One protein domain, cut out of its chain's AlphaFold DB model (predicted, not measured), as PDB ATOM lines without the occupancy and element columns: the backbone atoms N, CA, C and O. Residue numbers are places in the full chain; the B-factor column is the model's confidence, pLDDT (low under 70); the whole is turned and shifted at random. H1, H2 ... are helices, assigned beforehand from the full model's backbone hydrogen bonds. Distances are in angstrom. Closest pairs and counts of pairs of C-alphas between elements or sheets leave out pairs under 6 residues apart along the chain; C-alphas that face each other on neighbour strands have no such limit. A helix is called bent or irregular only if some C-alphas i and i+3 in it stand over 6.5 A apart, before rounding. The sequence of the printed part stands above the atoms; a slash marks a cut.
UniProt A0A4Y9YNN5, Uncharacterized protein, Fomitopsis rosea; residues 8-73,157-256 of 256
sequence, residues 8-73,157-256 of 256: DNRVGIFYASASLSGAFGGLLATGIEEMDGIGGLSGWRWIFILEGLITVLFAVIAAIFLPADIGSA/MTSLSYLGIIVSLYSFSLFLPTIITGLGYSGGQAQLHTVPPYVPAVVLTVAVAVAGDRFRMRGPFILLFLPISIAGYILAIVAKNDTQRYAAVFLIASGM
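AT A GLANCE: This is residues 8 to 73 and 157 to 256 of the 256 residues of an uncharacterized protein of Fomitopsis rosea (UniProt A0A4Y9YNN5). The model is a loose bundle of helices with one arm: H5 stands between H1 and the pair of H6 and H7, while H2 leads away from the end of H1, the two making a V. H3 splays out from the bundle, with residues 157 to 164 sticking out, and the short H4 packs on the last part of H1 and of H3. The printed part has 166 residues with seven named helices, in the order H1, H2, H3, H4, H5, H6, H7, and no named strand; the class is all helix. The whole is loose, with a radius of gyration of the C-alphas of 19.6 A, and it spans 55 by 47 by 26 A.

HOW THE PARTS SIT: The longest helix is H1, residues 8 to 33, and it touches H5, residues 195 to 215, at a shallow tilt of 5 degrees, opposite ways; their closest C-alphas are those of Ala 23 and Val 195, 4.6 A apart. H1 and H5 are the hubs, touching three helices each. H5 touches H7, residues 242 to 255, at a shallow tilt of 29 degrees, the same way, with Ala 201 and Ser 254 closest, their C-alphas 4.1 A apart. H6, residues 218 to 238, forms a helical hairpin with H7 at a shallow tilt of 15 degrees, opposite ways; the closest C-alphas, of Ser 229 and Gly 255, are 4.3 A apart. H5 and H6 form a helical hairpin too, but only just touch, with 3 pairs of C-alphas within 8 A, the closest being those of Gly 212 and Arg 218 at 5.8 A. H1 is apart from H6 and H7. H3, residues 157 to 181, completes the bundle, a group of helices running along one another, made of H1, H3, H5, H6 and H7. H3 is close to but not clearly touching H1, with the C-alphas of Gly 22 and Ser 173 closest at 6.9 A. H4, residues 187 to 192, touches H1 beside its residues 26 to 33 alone, with the C-alphas of Thr 30 and Gly 188 closest at 4.1 A. H4 also touches H3 at a steep tilt of 54 degrees, with the C-alphas of Thr 181 and Ala 190 closest at 5.6 A. H2, residues 43 to 65, touches H1 with residues 43 to 47 alone, at a steep tilt of 46 degrees, opposite ways; the C-alphas of Glu 33 and Gly 43 are closest at 5.5 A. Every O i to N i+4 pair is within hydrogen-bond range in H4 and H7, against 20 of 22 in H1, 17 of 19 in H2, 19 of 21 in H3, and 14 of 17 in each of H5 and H6.

IN THESE COORDINATES: H1 is 38.4 A long, from C-alpha 8 at (6.827, 34.262, -34.271) to C-alpha 33 at (-3.666, 58.560, -62.084). H2 is 33.3 A long, H3 36.6 A, H5 30.6 A, H6 31.8 A and H7 20.2 A, while H4 measures 8.9 A. H3 is irregular, with C-alphas 174 and 177 7.1 A apart and a kink of 37 degrees near residue 175. H7 ends at C-alpha 255, at (-5.499, 49.213, -33.646).

THE WHOLE: The C-alphas farthest apart are those of Gly 71 and Lys 240, 66.5 A. Residues 74 to 156 are not printed, and C-alphas 73 and 157 are 43.1 A apart across the cut. Of the links that are printed whole, none is long. Residues 51 to 64 of H2, residues 66 to 72 and residues 157 to 164 of H3 stand free. The mean pLDDT of the printed part is 84.7; it is under 70 at residues 8 to 9, 67 to 73 and 216 to 218.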
ATOM      1  N   ASP A   8       7.846  33.258 -34.586       64.50
ATOM      2  CA  ASP A   8       6.827  34.262 -34.271       64.50
ATOM      3  C   ASP A   8       7.134  35.655 -34.861       64.50
ATOM      4  O   ASP A   8       6.260  36.283 -35.467       64.50
ATOM      5  N   ASN A   9       8.390  36.110 -34.809       68.31
ATOM      6  CA  ASN A   9       8.815  37.361 -35.448       68.31
ATOM      7  C   ASN A   9       8.635  37.316 -36.972       68.31
ATOM      8  O   ASN A   9       8.340  38.339 -37.592       68.31
ATOM      9  N   ARG A  10       8.786  36.141 -37.595       76.38
ATOM     10  CA  ARG A  10       8.584  35.984 -39.046       76.38
ATOM     11  C   ARG A  10       7.126  36.211 -39.426       76.38
ATOM     12  O   ARG A  10       6.851  36.887 -40.414       76.38
ATOM     13  N   VAL A  11       6.206  35.699 -38.611       73.94
ATOM     14  CA  VAL A  11       4.766  35.911 -38.781       73.94
ATOM     15  C   VAL A  11       4.418  37.393 -38.605       73.94
ATOM     16  O   VAL A  11       3.687  37.949 -39.420       73.94
ATOM     17  N   GLY A  12       5.000  38.072 -37.613       73.38
ATOM     18  CA  GLY A  12       4.818  39.517 -37.427       73.38
ATOM     19  C   GLY A  12       5.302  40.358 -38.616       73.38
ATOM     20  O   GLY A  12       4.595  41.258 -39.070       73.38
ATOM     21  N   ILE A  13       6.473  40.030 -39.173       77.69
ATOM     22  CA  ILE A  13       7.006  40.677 -40.385       77.69
ATOM     23  C   ILE A  13       6.098  40.407 -41.594       77.69
ATOM     24  O   ILE A  13       5.852  41.311 -42.392       77.69
ATOM     25  N   PHE A  14       5.558  39.191 -41.711       81.69
ATOM     26  CA  PHE A  14       4.595  38.848 -42.755       81.69
ATOM     27  C   PHE A  14       3.328  39.714 -42.668       81.69
ATOM     28  O   PHE A  14       2.930  40.302 -43.671       81.69
ATOM     29  N   TYR A  15       2.738  39.895 -41.483       78.31
ATOM     30  CA  TYR A  15       1.575  40.780 -41.326       78.31
ATOM     31  C   TYR A  15       1.908  42.258 -41.562       78.31
ATOM     32  O   TYR A  15       1.132  42.959 -42.209       78.31
ATOM     33  N   ALA A  16       3.080  42.730 -41.128       83.00
ATOM     34  CA  ALA A  16       3.526  44.094 -41.416       83.00
ATOM     35  C   ALA A  16       3.656  44.357 -42.931       83.00
ATOM     36  O   ALA A  16       3.389  45.469 -43.391       83.00
ATOM     37  N   SER A  17       4.008  43.332 -43.719       81.94
ATOM     38  CA  SER A  17       4.075  43.434 -45.182       81.94
ATOM     39  C   SER A  17       2.713  43.709 -45.828       81.94
ATOM     40  O   SER A  17       2.657  44.426 -46.825       81.94
ATOM     41  N   ALA A  18       1.607  43.238 -45.236       80.00
ATOM     42  CA  ALA A  18       0.262  43.507 -45.744       80.00
ATOM     43  C   ALA A  18      -0.098  44.998 -45.623       80.00
ATOM     44  O   ALA A  18      -0.537  45.617 -46.593       80.00
ATOM     45  N   SER A  19       0.169  45.604 -44.464       81.50
ATOM     46  CA  SER A  19      -0.027  47.045 -44.248       81.50
ATOM     47  C   SER A  19       0.914  47.889 -45.114       81.50
ATOM     48  O   SER A  19       0.503  48.907 -45.672       81.50
ATOM     49  N   LEU A  20       2.162  47.441 -45.293       83.81
ATOM     50  CA  LEU A  20       3.116  48.085 -46.197       83.81
ATOM     51  C   LEU A  20       2.653  48.020 -47.662       83.81
ATOM     52  O   LEU A  20       2.784  49.000 -48.389       83.81
ATOM     53  N   SER A  21       2.063  46.898 -48.082       84.62
ATOM     54  CA  SER A  21       1.457  46.752 -49.408       84.62
ATOM     55  C   SER A  21       0.288  47.717 -49.604       84.62
ATOM     56  O   SER A  21       0.151  48.271 -50.692       84.62
ATOM     57  N   GLY A  22      -0.526  47.958 -48.571       79.44
ATOM     58  CA  GLY A  22      -1.594  48.965 -48.609       79.44
ATOM     59  C   GLY A  22      -1.053  50.376 -48.862       79.44
ATOM     60  O   GLY A  22      -1.530  51.077 -49.752       79.44
ATOM     61  N   ALA A  23       0.018  50.753 -48.154       83.62
ATOM     62  CA  ALA A  23       0.707  52.030 -48.346       83.62
ATOM     63  C   ALA A  23       1.294  52.180 -49.764       83.62
ATOM     64  O   ALA A  23       1.134  53.221 -50.401       83.62
ATOM     65  N   PHE A  24       1.946  51.133 -50.281       84.94
ATOM     66  CA  PHE A  24       2.478  51.126 -51.646       84.94
ATOM     67  C   PHE A  24       1.375  51.180 -52.705       84.94
ATOM     68  O   PHE A  24       1.533  51.887 -53.696       84.94
ATOM     69  N   GLY A  25       0.259  50.480 -52.486       82.81
ATOM     70  CA  GLY A  25      -0.896  50.499 -53.381       82.81
ATOM     71  C   GLY A  25      -1.466  51.906 -53.550       82.81
ATOM     72  O   GLY A  25      -1.649  52.349 -54.680       82.81
ATOM     73  N   GLY A  26      -1.649  52.638 -52.444       82.75
ATOM     74  CA  GLY A  26      -2.111  54.030 -52.476       82.75
ATOM     75  C   GLY A  26      -1.156  54.962 -53.229       82.75
ATOM     76  O   GLY A  26      -1.596  55.718 -54.091       82.75
ATOM     77  N   LEU A  27       0.157  54.866 -52.970       85.44
ATOM     78  CA  LEU A  27       1.174  55.670 -53.670       85.44
ATOM     79  C   LEU A  27       1.239  55.372 -55.170       85.44
ATOM     80  O   LEU A  27       1.281  56.295 -55.985       85.44
ATOM     81  N   LEU A  28       1.268  54.088 -55.537       85.75
ATOM     82  CA  LEU A  28       1.313  53.668 -56.934       85.75
ATOM     83  C   LEU A  28       0.068  54.133 -57.676       85.75
ATOM     84  O   LEU A  28       0.177  54.648 -58.783       85.75
ATOM     85  N   ALA A  29      -1.103  53.999 -57.062       83.62
ATOM     86  CA  ALA A  29      -2.342  54.415 -57.683       83.62
ATOM     87  C   ALA A  29      -2.413  55.941 -57.876       83.62
ATOM     88  O   ALA A  29      -2.822  56.378 -58.949       83.62
ATOM     89  N   THR A  30      -1.913  56.747 -56.929       83.75
ATOM     90  CA  THR A  30      -1.726  58.196 -57.140       83.75
ATOM     91  C   THR A  30      -0.829  58.484 -58.345       83.75
ATOM     92  O   THR A  30      -1.192  59.299 -59.188       83.75
ATOM     93  N   GLY A  31       0.320  57.808 -58.454       84.00
ATOM     94  CA  GLY A  31       1.245  58.013 -59.574       84.00
ATOM     95  C   GLY A  31       0.672  57.574 -60.924       84.00
ATOM     96  O   GLY A  31       0.946  58.197 -61.943       84.00
ATOM     97  N   ILE A  32      -0.156  56.527 -60.941       84.12
ATOM     98  CA  ILE A  32      -0.790  56.015 -62.163       84.12
ATOM     99  C   ILE A  32      -1.949  56.906 -62.621       84.12
ATOM    100  O   ILE A  32      -2.189  57.021 -63.823       84.12
ATOM    101  N   GLU A  33      -2.651  57.573 -61.705       80.81
ATOM    102  CA  GLU A  33      -3.666  58.560 -62.084       80.81
ATOM    103  C   GLU A  33      -3.075  59.732 -62.881       80.81
ATOM    104  O   GLU A  33      -3.708  60.205 -63.824       80.81
ATOM    105  N   GLU A  34      -1.836  60.145 -62.593       83.56
ATOM    106  CA  GLU A  34      -1.128  61.161 -63.388       83.56
ATOM    107  C   GLU A  34      -0.751  60.669 -64.799       83.56
ATOM    108  O   GLU A  34      -0.419  61.473 -65.669       83.56
ATOM    109  N   MET A  35      -0.820  59.356 -65.051       84.38
ATOM    110  CA  MET A  35      -0.512  58.754 -66.351       84.38
ATOM    111  C   MET A  35      -1.710  58.700 -67.307       84.38
ATOM    112  O   MET A  35      -1.587  58.173 -68.419       84.38
ATOM    113  N   ASP A  36      -2.870  59.231 -66.912       84.19
ATOM    114  CA  ASP A  36      -4.034  59.302 -67.792       84.19
ATOM    115  C   ASP A  36      -3.751  60.173 -69.028       84.19
ATOM    116  O   ASP A  36      -3.287  61.309 -68.937       84.19
ATOM    117  N   GLY A  37      -3.979  59.616 -70.218       84.25
ATOM    118  CA  GLY A  37      -3.691  60.274 -71.494       84.25
ATOM    119  C   GLY A  37      -2.259  60.079 -72.006       84.25
ATOM    120  O   GLY A  37      -1.996  60.345 -73.185       84.25
ATOM    121  N   ILE A  38      -1.339  59.539 -71.199       87.19
ATOM    122  CA  ILE A  38       0.010  59.201 -71.670       87.19
ATOM    123  C   ILE A  38      -0.085  58.056 -72.685       87.19
ATOM    124  O   ILE A  38      -0.642  56.991 -72.414       87.19
ATOM    125  N   GLY A  39       0.451  58.285 -73.888       84.19
ATOM    126  CA  GLY A  39       0.404  57.317 -74.989       84.19
ATOM    127  C   GLY A  39      -0.997  57.095 -75.574       84.19
ATOM    128  O   GLY A  39      -1.211  56.092 -76.250       84.19
ATOM    129  N   GLY A  40      -1.958  57.992 -75.305       89.12
ATOM    130  CA  GLY A  40      -3.357  57.827 -75.724       89.12
ATOM    131  C   GLY A  40      -4.097  56.717 -74.969       89.12
ATOM    132  O   GLY A  40      -5.145  56.251 -75.420       89.12
ATOM    133  N   LEU A  41      -3.544  56.265 -73.841       89.25
ATOM    134  CA  LEU A  41      -4.123  55.238 -72.986       89.25
ATOM    135  C   LEU A  41      -4.743  55.872 -71.743       89.25
ATOM    136  O   LEU A  41      -4.244  56.856 -71.207       89.25
ATOM    137  N   SER A  42      -5.829  55.269 -71.273       87.38
ATOM    138  CA  SER A  42      -6.444  55.614 -69.995       87.38
ATOM    139  C   SER A  42      -5.596  55.103 -68.824       87.38
ATOM    140  O   SER A  42      -5.089  53.980 -68.895       87.38
ATOM    141  N   GLY A  43      -5.517  55.862 -67.729       83.31
ATOM    142  CA  GLY A  43      -4.661  55.589 -66.563       83.31
ATOM    143  C   GLY A  43      -4.775  54.161 -66.015       83.31
ATOM    144  O   GLY A  43      -3.770  53.499 -65.777       83.31
ATOM    145  N   TRP A  44      -5.984  53.595 -65.944       83.56
ATOM    146  CA  TRP A  44      -6.190  52.223 -65.449       83.56
ATOM    147  C   TRP A  44      -5.462  51.138 -66.266       83.56
ATOM    148  O   TRP A  44      -5.142  50.079 -65.732       83.56
ATOM    149  N   ARG A  45      -5.170  51.375 -67.555       89.75
ATOM    150  CA  ARG A  45      -4.427  50.417 -68.397       89.75
ATOM    151  C   ARG A  45      -2.958  50.343 -68.001       89.75
ATOM    152  O   ARG A  45      -2.351  49.282 -68.124       89.75
ATOM    153  N   TRP A  46      -2.404  51.448 -67.507       90.00
ATOM    154  CA  TRP A  46      -1.026  51.503 -67.031       90.00
ATOM    155  C   TRP A  46      -0.803  50.624 -65.800       90.00
ATOM    156  O   TRP A  46       0.296  50.097 -65.662       90.00
ATOM    157  N   ILE A  47      -1.840  50.360 -64.992       85.94
ATOM    158  CA  ILE A  47      -1.783  49.392 -63.879       85.94
ATOM    159  C   ILE A  47      -1.326  48.025 -64.404       85.94
ATOM    160  O   ILE A  47      -0.290  47.512 -63.987       85.94
ATOM    161  N   PHE A  48      -2.036  47.488 -65.399       88.06
ATOM    162  CA  PHE A  48      -1.733  46.180 -65.980       88.06
ATOM    163  C   PHE A  48      -0.386  46.145 -66.710       88.06
ATOM    164  O   PHE A  48       0.319  45.139 -66.660       88.06
ATOM    165  N   ILE A  49      -0.018  47.233 -67.395       90.56
ATOM    166  CA  ILE A  49       1.252  47.313 -68.130       90.56
ATOM    167  C   ILE A  49       2.433  47.308 -67.157       90.56
ATOM    168  O   ILE A  49       3.381  46.549 -67.355       90.56
ATOM    169  N   LEU A  50       2.385  48.137 -66.112       89.75
ATOM    170  CA  LEU A  50       3.459  48.242 -65.127       89.75
ATOM    171  C   LEU A  50       3.585  46.955 -64.308       89.75
ATOM    172  O   LEU A  50       4.690  46.438 -64.156       89.75
ATOM    173  N   GLU A  51       2.465  46.399 -63.846       88.38
ATOM    174  CA  GLU A  51       2.441  45.132 -63.112       88.38
ATOM    175  C   GLU A  51       2.976  43.971 -63.965       88.38
ATOM    176  O   GLU A  51       3.843  43.208 -63.524       88.38
ATOM    177  N   GLY A  52       2.533  43.874 -65.222       91.50
ATOM    178  CA  GLY A  52       3.018  42.874 -66.169       91.50
ATOM    179  C   GLY A  52       4.515  43.011 -66.448       91.50
ATOM    180  O   GLY A  52       5.236  42.015 -66.436       91.50
ATOM    181  N   LEU A  53       5.013  44.237 -66.636       94.25
ATOM    182  CA  LEU A  53       6.431  44.492 -66.891       94.25
ATOM    183  C   LEU A  53       7.306  44.112 -65.691       94.25
ATOM    184  O   LEU A  53       8.345  43.476 -65.870       94.25
ATOM    185  N   ILE A  54       6.881  44.459 -64.474       92.62
ATOM    186  CA  ILE A  54       7.582  44.088 -63.239       92.62
ATOM    187  C   ILE A  54       7.601  42.561 -63.079       92.62
ATOM    188  O   ILE A  54       8.644  41.987 -62.774       92.62
ATOM    189  N   THR A  55       6.481  41.889 -63.353       93.44
ATOM    190  CA  THR A  55       6.391  40.421 -63.304       93.44
ATOM    191  C   THR A  55       7.350  39.767 -64.298       93.44
ATOM    192  O   THR A  55       8.087  38.850 -63.938       93.44
ATOM    193  N   VAL A  56       7.396  40.262 -65.538       95.44
ATOM    194  CA  VAL A  56       8.329  39.775 -66.564       95.44
ATOM    195  C   VAL A  56       9.775  40.029 -66.148       95.44
ATOM    196  O   VAL A  56      10.610  39.139 -66.296       95.44
ATOM    197  N   LEU A  57      10.082  41.197 -65.580       94.94
ATOM    198  CA  LEU A  57      11.417  41.503 -65.069       94.94
ATOM    199  C   LEU A  57      11.840  40.496 -63.990       94.94
ATOM    200  O   LEU A  57      12.929  39.932 -64.083       94.94
ATOM    201  N   PHE A  58      10.977  40.216 -63.009       94.06
ATOM    202  CA  PHE A  58      11.257  39.204 -61.988       94.06
ATOM    203  C   PHE A  58      11.381  37.799 -62.571       94.06
ATOM    204  O   PHE A  58      12.262  37.058 -62.147       94.06
ATOM    205  N   ALA A  59      10.569  37.439 -63.565       90.56
ATOM    206  CA  ALA A  59      10.679  36.155 -64.249       90.56
ATOM    207  C   ALA A  59      12.014  36.015 -65.000       90.56
ATOM    208  O   ALA A  59      12.635  34.959 -64.945       90.56
ATOM    209  N   VAL A  60      12.496  37.079 -65.651       92.62
ATOM    210  CA  VAL A  60      13.805  37.092 -66.327       92.62
ATOM    211  C   VAL A  60      14.943  37.015 -65.312       92.62
ATOM    212  O   VAL A  60      15.876  36.237 -65.499       92.62
ATOM    213  N   ILE A  61      14.864  37.767 -64.211       90.38
ATOM    214  CA  ILE A  61      15.841  37.678 -63.117       90.38
ATOM    215  C   ILE A  61      15.851  36.254 -62.551       90.38
ATOM    216  O   ILE A  61      16.916  35.654 -62.437       90.38
ATOM    217  N   ALA A  62      14.685  35.676 -62.262       86.69
ATOM    218  CA  ALA A  62      14.574  34.296 -61.808       86.69
ATOM    219  C   ALA A  62      15.154  33.321 -62.841       86.69
ATOM    220  O   ALA A  62      15.907  32.439 -62.464       86.69
ATOM    221  N   ALA A  63      14.914  33.508 -64.137       83.19
ATOM    222  CA  ALA A  63      15.494  32.653 -65.173       83.19
ATOM    223  C   ALA A  63      17.033  32.734 -65.243       83.19
ATOM    224  O   ALA A  63      17.681  31.757 -65.612       83.19
ATOM    225  N   ILE A  64      17.630  33.878 -64.889       83.44
ATOM    226  CA  ILE A  64      19.090  34.065 -64.878       83.44
ATOM    227  C   ILE A  64      19.716  33.531 -63.581       83.44
ATOM    228  O   ILE A  64      20.814  32.972 -63.609       83.44
ATOM    229  N   PHE A  65      19.051  33.731 -62.442       80.00
ATOM    230  CA  PHE A  65      19.602  33.434 -61.118       80.00
ATOM    231  C   PHE A  65      19.172  32.083 -60.549       80.00
ATOM    232  O   PHE A  65      19.905  31.533 -59.728       80.00
ATOM    233  N   LEU A  66      18.018  31.550 -60.953       76.50
ATOM    234  CA  LEU A  66      17.524  30.257 -60.500       76.50
ATOM    235  C   LEU A  66      18.175  29.157 -61.356       76.50
ATOM    236  O   LEU A  66      17.861  29.023 -62.542       76.50
ATOM    237  N   PRO A  67      19.102  28.369 -60.797       63.00
ATOM    238  CA  PRO A  67      19.684  27.248 -61.512       63.00
ATOM    239  C   PRO A  67      18.587  26.210 -61.780       63.00
ATOM    240  O   PRO A  67      17.883  25.799 -60.862       63.00
ATOM    241  N   ALA A  68      18.466  25.761 -63.031       65.06
ATOM    242  CA  ALA A  68      17.491  24.740 -63.433       65.06
ATOM    243  C   ALA A  68      17.704  23.374 -62.745       65.06
ATOM    244  O   ALA A  68      16.830  22.518 -62.797       65.06
ATOM    245  N   ASP A  69      18.853  23.185 -62.089       58.47
ATOM    246  CA  ASP A  69      19.257  21.943 -61.441       58.47
ATOM    247  C   ASP A  69      20.063  22.230 -60.166       58.47
ATOM    248  O   ASP A  69      20.908  23.130 -60.151       58.47
ATOM    249  N   ILE A  70      19.883  21.400 -59.131       57.97
ATOM    250  CA  ILE A  70      20.659  21.438 -57.869       57.97
ATOM    251  C   ILE A  70      22.151  21.255 -58.156       57.97
ATOM    252  O   ILE A  70      23.008  21.805 -57.467       57.97
ATOM    253  N   GLY A  71      22.463  20.547 -59.246       56.75
ATOM    254  CA  GLY A  71      23.794  20.523 -59.823       56.75
ATOM    255  C   GLY A  71      24.265  21.927 -60.211       56.75
ATOM    256  O   GLY A  71      25.259  22.403 -59.699       56.75
ATOM    257  N   SER A  72      23.583  22.658 -61.084       56.22
ATOM    258  CA  SER A  72      24.108  23.935 -61.607       56.22
ATOM    259  C   SER A  72      24.138  25.099 -60.590       56.22
ATOM    260  O   SER A  72      24.609  26.194 -60.903       56.22
ATOM    261  N   ALA A  73      23.652  24.891 -59.364       61.75
ATOM    262  CA  ALA A  73      23.576  25.924 -58.344       61.75
ATOM    263  C   ALA A  73      24.959  26.432 -57.903       61.75
ATOM    264  O   ALA A  73      25.705  25.757 -57.197       61.75
ATOM    265  N   MET A 157     -12.125  27.239 -35.118       88.62
ATOM    266  CA  MET A 157     -12.017  28.382 -34.208       88.62
ATOM    267  C   MET A 157     -10.882  29.329 -34.608       88.62
ATOM    268  O   MET A 157     -11.058  30.551 -34.620       88.62
ATOM    269  N   THR A 158      -9.724  28.774 -34.966       85.44
ATOM    270  CA  THR A 158      -8.579  29.560 -35.444       85.44
ATOM    271  C   THR A 158      -8.858  30.179 -36.813       85.44
ATOM    272  O   THR A 158      -8.581  31.362 -37.004       85.44
ATOM    273  N   SER A 159      -9.514  29.448 -37.718       88.00
ATOM    274  CA  SER A 159      -9.957  29.960 -39.023       88.00
ATOM    275  C   SER A 159     -10.980  31.087 -38.896       88.00
ATOM    276  O   SER A 159     -10.866  32.090 -39.591       88.00
ATOM    277  N   LEU A 160     -11.957  30.973 -37.992       91.69
ATOM    278  CA  LEU A 160     -12.965  32.007 -37.750       91.69
ATOM    279  C   LEU A 160     -12.340  33.270 -37.148       91.69
ATOM    280  O   LEU A 160     -12.684  34.385 -37.538       91.69
ATOM    281  N   SER A 161     -11.389  33.093 -36.231       86.69
ATOM    282  CA  SER A 161     -10.625  34.206 -35.663       86.69
ATOM    283  C   SER A 161      -9.818  34.921 -36.749       86.69
ATOM    284  O   SER A 161      -9.874  36.145 -36.859       86.69
ATOM    285  N   TYR A 162      -9.124  34.156 -37.599       85.81
ATOM    286  CA  TYR A 162      -8.369  34.696 -38.727       85.81
ATOM    287  C   TYR A 162      -9.276  35.399 -39.744       85.81
ATOM    288  O   TYR A 162      -8.964  36.502 -40.187       85.81
ATOM    289  N   LEU A 163     -10.440  34.820 -40.051       91.62
ATOM    290  CA  LEU A 163     -11.441  35.421 -40.928       91.62
ATOM    291  C   LEU A 163     -11.881  36.796 -40.414       91.62
ATOM    292  O   LEU A 163     -11.931  37.738 -41.195       91.62
ATOM    293  N   GLY A 164     -12.165  36.938 -39.116       87.06
ATOM    294  CA  GLY A 164     -12.567  38.220 -38.529       87.06
ATOM    295  C   GLY A 164     -11.499  39.310 -38.673       87.06
ATOM    296  O   GLY A 164     -11.818  40.445 -39.039       87.06
ATOM    297  N   ILE A 165     -10.231  38.951 -38.451       83.38
ATOM    298  CA  ILE A 165      -9.083  39.855 -38.636       83.38
ATOM    299  C   ILE A 165      -8.982  40.278 -40.107       83.38
ATOM    300  O   ILE A 165      -8.940  41.466 -40.417       83.38
ATOM    301  N   ILE A 166      -9.016  39.308 -41.022       86.38
ATOM    302  CA  ILE A 166      -8.886  39.525 -42.465       86.38
ATOM    303  C   ILE A 166     -10.037  40.366 -43.025       86.38
ATOM    304  O   ILE A 166      -9.794  41.325 -43.753       86.38
ATOM    305  N   VAL A 167     -11.285  40.064 -42.660       89.94
ATOM    306  CA  VAL A 167     -12.459  40.844 -43.084       89.94
ATOM    307  C   VAL A 167     -12.345  42.293 -42.617       89.94
ATOM    308  O   VAL A 167     -12.622  43.202 -43.396       89.94
ATOM    309  N   SER A 168     -11.900  42.521 -41.380       87.12
ATOM    310  CA  SER A 168     -11.727  43.873 -40.838       87.12
ATOM    311  C   SER A 168     -10.633  44.642 -41.584       87.12
ATOM    312  O   SER A 168     -10.868  45.764 -42.032       87.12
ATOM    313  N   LEU A 169      -9.475  44.008 -41.796       85.12
ATOM    314  CA  LEU A 169      -8.334  44.601 -42.492       85.12
ATOM    315  C   LEU A 169      -8.668  44.954 -43.948       85.12
ATOM    316  O   LEU A 169      -8.412  46.077 -44.386       85.12
ATOM    317  N   TYR A 170      -9.275  44.029 -44.700       88.38
ATOM    318  CA  TYR A 170      -9.643  44.284 -46.095       88.38
ATOM    319  C   TYR A 170     -10.803  45.267 -46.223       88.38
ATOM    320  O   TYR A 170     -10.769  46.100 -47.123       88.38
ATOM    321  N   SER A 171     -11.796  45.223 -45.329       89.75
ATOM    322  CA  SER A 171     -12.882  46.210 -45.314       89.75
ATOM    323  C   SER A 171     -12.322  47.619 -45.145       89.75
ATOM    324  O   SER A 171     -12.591  48.497 -45.966       89.75
ATOM    325  N   PHE A 172     -11.456  47.823 -44.150       87.50
ATOM    326  CA  PHE A 172     -10.786  49.104 -43.973       87.50
ATOM    327  C   PHE A 172      -9.997  49.501 -45.222       87.50
ATOM    328  O   PHE A 172     -10.214  50.589 -45.741       87.50
ATOM    329  N   SER A 173      -9.146  48.616 -45.745       87.94
ATOM    330  CA  SER A 173      -8.296  48.910 -46.904       87.94
ATOM    331  C   SER A 173      -9.096  49.293 -48.158       87.94
ATOM    332  O   SER A 173      -8.774  50.268 -48.834       87.94
ATOM    333  N   LEU A 174     -10.185  48.574 -48.444       88.38
ATOM    334  CA  LEU A 174     -11.024  48.809 -49.622       88.38
ATOM    335  C   LEU A 174     -11.887  50.069 -49.498       88.38
ATOM    336  O   LEU A 174     -12.122  50.750 -50.495       88.38
ATOM    337  N   PHE A 175     -12.368  50.395 -48.294       89.44
ATOM    338  CA  PHE A 175     -13.207  51.576 -48.077       89.44
ATOM    339  C   PHE A 175     -12.418  52.835 -47.720       89.44
ATOM    340  O   PHE A 175     -12.973  53.929 -47.805       89.44
ATOM    341  N   LEU A 176     -11.139  52.722 -47.367       89.62
ATOM    342  CA  LEU A 176     -10.305  53.851 -46.970       89.62
ATOM    343  C   LEU A 176     -10.256  54.980 -48.023       89.62
ATOM    344  O   LEU A 176     -10.523  56.124 -47.645       89.62
ATOM    345  N   PRO A 177     -10.028  54.720 -49.329       90.19
ATOM    346  CA  PRO A 177     -10.086  55.772 -50.348       90.19
ATOM    347  C   PRO A 177     -11.460  56.453 -50.416       90.19
ATOM    348  O   PRO A 177     -11.548  57.672 -50.554       90.19
ATOM    349  N   THR A 178     -12.542  55.686 -50.263       89.69
ATOM    350  CA  THR A 178     -13.922  56.194 -50.265       89.69
ATOM    351  C   THR A 178     -14.199  57.072 -49.046       89.69
ATOM    352  O   THR A 178     -14.798  58.139 -49.183       89.69
ATOM    353  N   ILE A 179     -13.724  56.672 -47.861       89.06
ATOM    354  CA  ILE A 179     -13.834  57.458 -46.626       89.06
ATOM    355  C   ILE A 179     -13.118  58.795 -46.802       89.06
ATOM    356  O   ILE A 179     -13.699  59.840 -46.525       89.06
ATOM    357  N   ILE A 180     -11.882  58.766 -47.305       90.81
ATOM    358  CA  ILE A 180     -11.070  59.964 -47.534       90.81
ATOM    359  C   ILE A 180     -11.683  60.852 -48.620       90.81
ATOM    360  O   ILE A 180     -11.673  62.074 -48.488       90.81
ATOM    361  N   THR A 181     -12.291  60.259 -49.648       89.94
ATOM    362  CA  THR A 181     -13.039  61.015 -50.661       89.94
ATOM    363  C   THR A 181     -14.234  61.744 -50.038       89.94
ATOM    364  O   THR A 181     -14.504  62.902 -50.352       89.94
ATOM    365  N   GLY A 182     -14.896  61.118 -49.061       87.00
ATOM    366  CA  GLY A 182     -15.936  61.748 -48.244       87.00
ATOM    367  C   GLY A 182     -15.455  62.911 -47.363       87.00
ATOM    368  O   GLY A 182     -16.289  63.672 -46.882       87.00
ATOM    369  N   LEU A 183     -14.138  63.075 -47.169       88.12
ATOM    370  CA  LEU A 183     -13.522  64.213 -46.466       88.12
ATOM    371  C   LEU A 183     -13.181  65.387 -47.402       88.12
ATOM    372  O   LEU A 183     -12.594  66.368 -46.955       88.12
ATOM    373  N   GLY A 184     -13.519  65.290 -48.693       87.38
ATOM    374  CA  GLY A 184     -13.304  66.351 -49.682       87.38
ATOM    375  C   GLY A 184     -12.048  66.195 -50.544       87.38
ATOM    376  O   GLY A 184     -11.810  67.027 -51.418       87.38
ATOM    377  N   TYR A 185     -11.262  65.134 -50.349       88.00
ATOM    378  CA  TYR A 185     -10.181  64.776 -51.271       88.00
ATOM    379  C   TYR A 185     -10.748  64.034 -52.492       88.00
ATOM    380  O   TYR A 185     -11.828  63.460 -52.426       88.00
ATOM    381  N   SER A 186     -10.057  64.033 -53.630       86.50
ATOM    382  CA  SER A 186     -10.527  63.315 -54.827       86.50
ATOM    383  C   SER A 186      -9.372  62.737 -55.636       86.50
ATOM    384  O   SER A 186      -8.240  63.215 -55.526       86.50
ATOM    385  N   GLY A 187      -9.667  61.682 -56.405       83.38
ATOM    386  CA  GLY A 187      -8.699  60.976 -57.251       83.38
ATOM    387  C   GLY A 187      -7.409  60.636 -56.505       83.38
ATOM    388  O   GLY A 187      -7.432  60.160 -55.366       83.38
ATOM    389  N   GLY A 188      -6.281  60.988 -57.114       82.06
ATOM    390  CA  GLY A 188      -4.952  60.626 -56.652       82.06
ATOM    391  C   GLY A 188      -4.614  61.253 -55.312       82.06
ATOM    392  O   GLY A 188      -3.867  60.656 -54.541       82.06
ATOM    393  N   GLN A 189      -5.217  62.398 -54.973       84.00
ATOM    394  CA  GLN A 189      -5.067  62.997 -53.647       84.00
ATOM    395  C   GLN A 189      -5.741  62.140 -52.572       84.00
ATOM    396  O   GLN A 189      -5.154  61.923 -51.513       84.00
ATOM    397  N   ALA A 190      -6.929  61.586 -52.838       88.25
ATOM    398  CA  ALA A 190      -7.578  60.686 -51.885       88.25
ATOM    399  C   ALA A 190      -6.734  59.425 -51.655       88.25
ATOM    400  O   ALA A 190      -6.556  59.017 -50.509       88.25
ATOM    401  N   GLN A 191      -6.153  58.866 -52.723       86.94
ATOM    402  CA  GLN A 191      -5.265  57.703 -52.643       86.94
ATOM    403  C   GLN A 191      -3.964  58.014 -51.893       86.94
ATOM    404  O   GLN A 191      -3.552  57.241 -51.029       86.94
ATOM    405  N   LEU A 192      -3.380  59.193 -52.104       89.12
ATOM    406  CA  LEU A 192      -2.176  59.636 -51.400       89.12
ATOM    407  C   LEU A 192      -2.419  59.765 -49.893       89.12
ATOM    408  O   LEU A 192      -1.584  59.371 -49.082       89.12
ATOM    409  N   HIS A 193      -3.590  60.265 -49.501       90.38
ATOM    410  CA  HIS A 193      -3.977  60.401 -48.100       90.38
ATOM    411  C   HIS A 193      -4.286  59.065 -47.405       90.38
ATOM    412  O   HIS A 193      -4.386  59.048 -46.174       90.38
ATOM    413  N   THR A 194      -4.393  57.948 -48.132       90.56
ATOM    414  CA  THR A 194      -4.490  56.605 -47.525       90.56
ATOM    415  C   THR A 194      -3.167  56.145 -46.917       90.56
ATOM    416  O   THR A 194      -3.162  55.358 -45.976       90.56
ATOM    417  N   VAL A 195      -2.042  56.667 -47.417       89.75
ATOM    418  CA  VAL A 195      -0.687  56.208 -47.092       89.75
ATOM    419  C   VAL A 195      -0.281  56.559 -45.656       89.75
ATOM    420  O   VAL A 195       0.193  55.666 -44.948       89.75
ATOM    421  N   PRO A 196      -0.477  57.803 -45.163       91.56
ATOM    422  CA  PRO A 196      -0.050  58.178 -43.819       91.56
ATOM    423  C   PRO A 196      -0.669  57.338 -42.685       91.56
ATOM    424  O   PRO A 196       0.088  56.992 -41.779       91.56
ATOM    425  N   PRO A 197      -1.961  56.942 -42.715       91.00
ATOM    426  CA  PRO A 197      -2.530  56.011 -41.736       91.00
ATOM    427  C   PRO A 197      -1.823  54.653 -41.619       91.00
ATOM    428  O   PRO A 197      -1.763  54.099 -40.521       91.00
ATOM    429  N   TYR A 198      -1.263  54.110 -42.707       88.75
ATOM    430  CA  TYR A 198      -0.569  52.815 -42.670       88.75
ATOM    431  C   TYR A 198       0.805  52.889 -41.994       88.75
ATOM    432  O   TYR A 198       1.281  51.886 -41.467       88.75
ATOM    433  N   VAL A 199       1.448  54.060 -41.965       89.06
ATOM    434  CA  VAL A 199       2.777  54.239 -41.356       89.06
ATOM    435  C   VAL A 199       2.796  53.880 -39.860       89.06
ATOM    436  O   VAL A 199       3.589  53.015 -39.479       89.06
ATOM    437  N   PRO A 200       1.951  54.475 -38.989       89.12
ATOM    438  CA  PRO A 200       1.912  54.087 -37.583       89.12
ATOM    439  C   PRO A 200       1.434  52.644 -37.395       89.12
ATOM    440  O   PRO A 200       1.906  51.994 -36.468       89.12
ATOM    441  N   ALA A 201       0.570  52.126 -38.278       87.56
ATOM    442  CA  ALA A 201       0.145  50.729 -38.241       87.56
ATOM    443  C   ALA A 201       1.339  49.780 -38.419       87.56
ATOM    444  O   ALA A 201       1.591  48.957 -37.549       87.56
ATOM    445  N   VAL A 202       2.151  49.961 -39.469       87.50
ATOM    446  CA  VAL A 202       3.350  49.137 -39.721       87.50
ATOM    447  C   VAL A 202       4.335  49.206 -38.552       87.50
ATOM    448  O   VAL A 202       4.823  48.171 -38.092       87.50
ATOM    449  N   VAL A 203       4.619  50.411 -38.045       88.94
ATOM    450  CA  VAL A 203       5.538  50.599 -36.909       88.94
ATOM    451  C   VAL A 203       5.034  49.852 -35.677       88.94
ATOM    452  O   VAL A 203       5.811  49.175 -35.001       88.94
ATOM    453  N   LEU A 204       3.735  49.944 -35.397       88.06
ATOM    454  CA  LEU A 204       3.127  49.315 -34.238       88.06
ATOM    455  C   LEU A 204       3.048  47.794 -34.388       88.06
ATOM    456  O   LEU A 204       3.409  47.095 -33.448       88.06
ATOM    457  N   THR A 205       2.692  47.265 -35.562       86.31
ATOM    458  CA  THR A 205       2.703  45.818 -35.837       86.31
ATOM    459  C   THR A 205       4.089  45.221 -35.593       86.31
ATOM    460  O   THR A 205       4.211  44.208 -34.907       86.31
ATOM    461  N   VAL A 206       5.153  45.869 -36.084       84.94
ATOM    462  CA  VAL A 206       6.532  45.411 -35.850       84.94
ATOM    463  C   VAL A 206       6.909  45.529 -34.371       84.94
ATOM    464  O   VAL A 206       7.476  44.593 -33.807       84.94
ATOM    465  N   ALA A 207       6.571  46.641 -33.711       86.06
ATOM    466  CA  ALA A 207       6.855  46.828 -32.289       86.06
ATOM    467  C   ALA A 207       6.155  45.776 -31.414       86.06
ATOM    468  O   ALA A 207       6.761  45.242 -30.487       86.06
ATOM    469  N   VAL A 208       4.900  45.450 -31.728       83.94
ATOM    470  CA  VAL A 208       4.096  44.446 -31.021       83.94
ATOM    471  C   VAL A 208       4.586  43.038 -31.308       83.94
ATOM    472  O   VAL A 208       4.624  42.241 -30.380       83.94
ATOM    473  N   ALA A 209       5.015  42.731 -32.534       81.75
ATOM    474  CA  ALA A 209       5.639  41.447 -32.843       81.75
ATOM    475  C   ALA A 209       6.905  41.234 -31.995       81.75
ATOM    476  O   ALA A 209       7.023  40.243 -31.277       81.75
ATOM    477  N   VAL A 210       7.798  42.230 -31.966       82.50
ATOM    478  CA  VAL A 210       9.043  42.161 -31.185       82.50
ATOM    479  C   VAL A 210       8.769  42.118 -29.676       82.50
ATOM    480  O   VAL A 210       9.425  41.377 -28.937       82.50
ATOM    481  N   ALA A 211       7.809  42.907 -29.189       81.88
ATOM    482  CA  ALA A 211       7.412  42.889 -27.784       81.88
ATOM    483  C   ALA A 211       6.744  41.557 -27.405       81.88
ATOM    484  O   ALA A 211       7.082  40.974 -26.374       81.88
ATOM    485  N   GLY A 212       5.851  41.044 -28.248       78.25
ATOM    486  CA  GLY A 212       5.164  39.765 -28.082       78.25
ATOM    487  C   GLY A 212       6.140  38.618 -27.869       78.25
ATOM    488  O   GLY A 212       6.015  37.870 -26.895       78.25
ATOM    489  N   ASP A 213       7.179  38.567 -28.695       74.56
ATOM    490  CA  ASP A 213       8.235  37.563 -28.608       74.56
ATOM    491  C   ASP A 213       9.053  37.688 -27.320       74.56
ATOM    492  O   ASP A 213       9.414  36.685 -26.698       74.56
ATOM    493  N   ARG A 214       9.299  38.921 -26.857       75.44
ATOM    494  CA  ARG A 214      10.039  39.171 -25.614       75.44
ATOM    495  C   ARG A 214       9.262  38.749 -24.371       75.44
ATOM    496  O   ARG A 214       9.864  38.262 -23.415       75.44
ATOM    497  N   PHE A 215       7.947  38.944 -24.371       75.19
ATOM    498  CA  PHE A 215       7.103  38.659 -23.213       75.19
ATOM    499  C   PHE A 215       6.474  37.261 -23.242       75.19
ATOM    500  O   PHE A 215       5.919  36.852 -22.227       75.19
ATOM    501  N   ARG A 216       6.566  36.510 -24.355       69.31
ATOM    502  CA  ARG A 216       5.953  35.171 -24.544       69.31
ATOM    503  C   ARG A 216       4.451  35.118 -24.223       69.31
ATOM    504  O   ARG A 216       3.892  34.052 -23.979       69.31
ATOM    505  N   MET A 217       3.784  36.268 -24.222       68.44
ATOM    506  CA  MET A 217       2.377  36.423 -23.872       68.44
ATOM    507  C   MET A 217       1.659  37.052 -25.059       68.44
ATOM    508  O   MET A 217       1.695  38.262 -25.225       68.44
ATOM    509  N   ARG A 218       1.011  36.237 -25.896       67.94
ATOM    510  CA  ARG A 218       0.337  36.713 -27.121       67.94
ATOM    511  C   ARG A 218      -1.024  37.370 -26.839       67.94
ATOM    512  O   ARG A 218      -1.393  38.339 -27.489       67.94
ATOM    513  N   GLY A 219      -1.749  36.869 -25.836       71.31
ATOM    514  CA  GLY A 219      -3.111  37.312 -25.498       71.31
ATOM    515  C   GLY A 219      -3.239  38.766 -25.006       71.31
ATOM    516  O   GLY A 219      -4.119  39.475 -25.492       71.31
ATOM    517  N   PRO A 220      -2.382  39.254 -24.087       77.88
ATOM    518  CA  PRO A 220      -2.504  40.613 -23.551       77.88
ATOM    519  C   PRO A 220      -2.326  41.721 -24.594       77.88
ATOM    520  O   PRO A 220      -2.979  42.754 -24.485       77.88
ATOM    521  N   PHE A 221      -1.492  41.515 -25.620       77.44
ATOM    522  CA  PHE A 221      -1.309  42.511 -26.679       77.44
ATOM    523  C   PHE A 221      -2.579  42.684 -27.511       77.44
ATOM    524  O   PHE A 221      -3.004  43.811 -27.728       77.44
ATOM    525  N   ILE A 222      -3.249  41.592 -27.889       75.38
ATOM    526  CA  ILE A 222      -4.522  41.660 -28.628       75.38
ATOM    527  C   ILE A 222      -5.569  42.449 -27.822       75.38
ATOM    528  O   ILE A 222      -6.234  43.336 -28.351       75.38
ATOM    529  N   LEU A 223      -5.662  42.184 -26.515       80.25
ATOM    530  CA  LEU A 223      -6.555  42.902 -25.599       80.25
ATOM    531  C   LEU A 223      -6.210  44.390 -25.430       80.25
ATOM    532  O   LEU A 223      -7.097  45.176 -25.105       80.25
ATOM    533  N   LEU A 224      -4.955  44.785 -25.648       84.56
ATOM    534  CA  LEU A 224      -4.506  46.174 -25.546       84.56
ATOM    535  C   LEU A 224      -4.878  47.008 -26.784       84.56
ATOM    536  O   LEU A 224      -5.231  48.177 -26.637       84.56
ATOM    537  N   PHE A 225      -4.815  46.428 -27.987       84.44
ATOM    538  CA  PHE A 225      -5.078  47.152 -29.242       84.44
ATOM    539  C   PHE A 225      -6.558  47.208 -29.621       84.44
ATOM    540  O   PHE A 225      -7.006  48.176 -30.237       84.44
ATOM    541  N   LEU A 226      -7.353  46.239 -29.165       85.31
ATOM    542  CA  LEU A 226      -8.788  46.191 -29.438       85.31
ATOM    543  C   LEU A 226      -9.533  47.467 -28.959       85.31
ATOM    544  O   LEU A 226     -10.284  48.043 -29.751       85.31
ATOM    545  N   PRO A 227      -9.289  48.009 -27.746       89.31
ATOM    546  CA  PRO A 227      -9.852  49.294 -27.321       89.31
ATOM    547  C   PRO A 227      -9.420  50.489 -28.181       89.31
ATOM    548  O   PRO A 227     -10.207  51.416 -28.355       89.31
ATOM    549  N   ILE A 228      -8.197  50.475 -28.726       89.56
ATOM    550  CA  ILE A 228      -7.687  51.545 -29.600       89.56
ATOM    551  C   ILE A 228      -8.476  51.554 -30.913       89.56
ATOM    552  O   ILE A 228      -8.948  52.611 -31.337       89.56
ATOM    553  N   SER A 229      -8.701  50.376 -31.502       88.31
ATOM    554  CA  SER A 229      -9.526  50.227 -32.705       88.31
ATOM    555  C   SER A 229     -10.973  50.676 -32.456       88.31
ATOM    556  O   SER A 229     -11.513  51.489 -33.208       88.31
ATOM    557  N   ILE A 230     -11.579  50.252 -31.336       89.81
ATOM    558  CA  ILE A 230     -12.930  50.688 -30.936       89.81
ATOM    559  C   ILE A 230     -12.996  52.211 -30.778       89.81
ATOM    560  O   ILE A 230     -13.923  52.841 -31.291       89.81
ATOM    561  N   ALA A 231     -12.025  52.821 -30.094       92.19
ATOM    562  CA  ALA A 231     -11.972  54.269 -29.921       92.19
ATOM    563  C   ALA A 231     -11.871  54.998 -31.271       92.19
ATOM    564  O   ALA A 231     -12.525  56.025 -31.457       92.19
ATOM    565  N   GLY A 232     -11.119  54.442 -32.225       91.12
ATOM    566  CA  GLY A 232     -11.058  54.926 -33.601       91.12
ATOM    567  C   GLY A 232     -12.425  54.909 -34.294       91.12
ATOM    568  O   GLY A 232     -12.861  55.937 -34.809       91.12
ATOM    569  N   TYR A 233     -13.154  53.790 -34.240       89.50
ATOM    570  CA  TYR A 233     -14.507  53.704 -34.809       89.50
ATOM    571  C   TYR A 233     -15.498  54.668 -34.140       89.50
ATOM    572  O   TYR A 233     -16.276  55.328 -34.830       89.50
ATOM    573  N   ILE A 234     -15.452  54.808 -32.811       92.38
ATOM    574  CA  ILE A 234     -16.292  55.772 -32.082       92.38
ATOM    575  C   ILE A 234     -15.967  57.205 -32.523       92.38
ATOM    576  O   ILE A 234     -16.883  57.989 -32.789       92.38
ATOM    577  N   LEU A 235     -14.681  57.549 -32.641       91.75
ATOM    578  CA  LEU A 235     -14.259  58.872 -33.097       91.75
ATOM    579  C   LEU A 235     -14.744  59.146 -34.524       91.75
ATOM    580  O   LEU A 235     -15.221  60.246 -34.782       91.75
ATOM    581  N   ALA A 236     -14.702  58.159 -35.422       87.56
ATOM    582  CA  ALA A 236     -15.205  58.307 -36.789       87.56
ATOM    583  C   ALA A 236     -16.706  58.656 -36.832       87.56
ATOM    584  O   ALA A 236     -17.122  59.455 -37.669       87.56
ATOM    585  N   ILE A 237     -17.506  58.109 -35.906       88.81
ATOM    586  CA  ILE A 237     -18.953  58.365 -35.809       88.81
ATOM    587  C   ILE A 237     -19.245  59.741 -35.189       88.81
ATOM    588  O   ILE A 237     -20.139  60.453 -35.643       88.81
ATOM    589  N   VAL A 238     -18.514  60.119 -34.137       93.06
ATOM    590  CA  VAL A 238     -18.785  61.346 -33.362       93.06
ATOM    591  C   VAL A 238     -18.144  62.590 -33.990       93.06
ATOM    592  O   VAL A 238     -18.575  63.715 -33.722       93.06
ATOM    593  N   ALA A 239     -17.120  62.411 -34.825       90.06
ATOM    594  CA  ALA A 239     -16.347  63.499 -35.405       90.06
ATOM    595  C   ALA A 239     -17.204  64.458 -36.245       90.06
ATOM    596  O   ALA A 239     -17.866  64.081 -37.218       90.06
ATOM    597  N   LYS A 240     -17.116  65.743 -35.883       88.12
ATOM    598  CA  LYS A 240     -17.816  66.849 -36.554       88.12
ATOM    599  C   LYS A 240     -16.944  67.566 -37.583       88.12
ATOM    600  O   LYS A 240     -17.480  68.236 -38.457       88.12
ATOM    601  N   ASN A 241     -15.624  67.400 -37.480       91.12
ATOM    602  CA  ASN A 241     -14.638  68.033 -38.352       91.12
ATOM    603  C   ASN A 241     -13.918  66.973 -39.195       91.12
ATOM    604  O   ASN A 241     -13.621  65.884 -38.697       91.12
ATOM    605  N   ASP A 242     -13.529  67.322 -40.420       89.12
ATOM    606  CA  ASP A 242     -12.843  66.392 -41.328       89.12
ATOM    607  C   ASP A 242     -11.474  65.956 -40.794       89.12
ATOM    608  O   ASP A 242     -11.094  64.795 -40.913       89.12
ATOM    609  N   THR A 243     -10.775  66.838 -40.075       88.62
ATOM    610  CA  THR A 243      -9.522  66.500 -39.380       88.62
ATOM    611  C   THR A 243      -9.719  65.432 -38.305       88.62
ATOM    612  O   THR A 243      -8.870  64.562 -38.139       88.62
ATOM    613  N   GLN A 244     -10.839  65.467 -37.571       89.19
ATOM    614  CA  GLN A 244     -11.139  64.466 -36.538       89.19
ATOM    615  C   GLN A 244     -11.479  63.114 -37.170       89.19
ATOM    616  O   GLN A 244     -11.042  62.080 -36.672       89.19
ATOM    617  N   ARG A 245     -12.210  63.123 -38.292       89.38
ATOM    618  CA  ARG A 245     -12.499  61.914 -39.076       89.38
ATOM    619  C   ARG A 245     -11.223  61.312 -39.656       89.38
ATOM    620  O   ARG A 245     -11.039  60.104 -39.585       89.38
ATOM    621  N   TYR A 246     -10.309  62.147 -40.149       91.56
ATOM    622  CA  TYR A 246      -9.009  61.682 -40.621       91.56
ATOM    623  C   TYR A 246      -8.151  61.129 -39.474       91.56
ATOM    624  O   TYR A 246      -7.574  60.061 -39.610       91.56
ATOM    625  N   ALA A 247      -8.136  61.765 -38.300       91.50
ATOM    626  CA  ALA A 247      -7.453  61.219 -37.123       91.50
ATOM    627  C   ALA A 247      -8.038  59.865 -36.671       91.50
ATOM    628  O   ALA A 247      -7.296  58.982 -36.244       91.50
ATOM    629  N   ALA A 248      -9.353  59.669 -36.809       92.19
ATOM    630  CA  ALA A 248     -10.003  58.392 -36.520       92.19
ATOM    631  C   ALA A 248      -9.465  57.257 -37.399       92.19
ATOM    632  O   ALA A 248      -9.213  56.163 -36.901       92.19
ATOM    633  N   VAL A 249      -9.206  57.533 -38.680       91.62
ATOM    634  CA  VAL A 249      -8.614  56.572 -39.621       91.62
ATOM    635  C   VAL A 249      -7.236  56.088 -39.153       91.62
ATOM    636  O   VAL A 249      -6.949  54.900 -39.262       91.62
ATOM    637  N   PHE A 250      -6.405  56.965 -38.578       92.12
ATOM    638  CA  PHE A 250      -5.095  56.577 -38.033       92.12
ATOM    639  C   PHE A 250      -5.243  55.643 -36.833       92.12
ATOM    640  O   PHE A 250      -4.521  54.654 -36.733       92.12
ATOM    641  N   LEU A 251      -6.189  55.939 -35.936       91.38
ATOM    642  CA  LEU A 251      -6.454  55.098 -34.769       91.38
ATOM    643  C   LEU A 251      -6.972  53.719 -35.179       91.38
ATOM    644  O   LEU A 251      -6.468  52.716 -34.675       91.38
ATOM    645  N   ILE A 252      -7.909  53.665 -36.133       90.75
ATOM    646  CA  ILE A 252      -8.431  52.408 -36.683       90.75
ATOM    647  C   ILE A 252      -7.292  51.599 -37.313       90.75
ATOM    648  O   ILE A 252      -7.111  50.443 -36.945       90.75
ATOM    649  N   ALA A 253      -6.487  52.211 -38.192       88.50
ATOM    650  CA  ALA A 253      -5.357  51.547 -38.845       88.50
ATOM    651  C   ALA A 253      -4.340  50.990 -37.839       88.50
ATOM    652  O   ALA A 253      -3.844  49.886 -38.017       88.50
ATOM    653  N   SER A 254      -4.040  51.743 -36.778       88.12
ATOM    654  CA  SER A 254      -3.072  51.336 -35.753       88.12
ATOM    655  C   SER A 254      -3.584  50.256 -34.792       88.12
ATOM    656  O   SER A 254      -2.782  49.547 -34.193       88.12
ATOM    657  N   GLY A 255      -4.901  50.150 -34.598       84.69
ATOM    658  CA  GLY A 255      -5.499  49.213 -33.646       84.69
ATOM    659  C   GLY A 255      -5.852  47.841 -34.227       84.69
ATOM    660  O   GLY A 255      -6.280  46.978 -33.460       84.69
ATOM    661  N   MET A 256      -5.742  47.664 -35.547       79.06
ATOM    662  CA  MET A 256      -6.040  46.411 -36.257       79.06
ATOM    663  C   MET A 256      -4.819  45.513 -36.433       79.06
ATOM    664  O   MET A 256      -3.684  46.035 -36.479       79.06
TER     665      MET A 256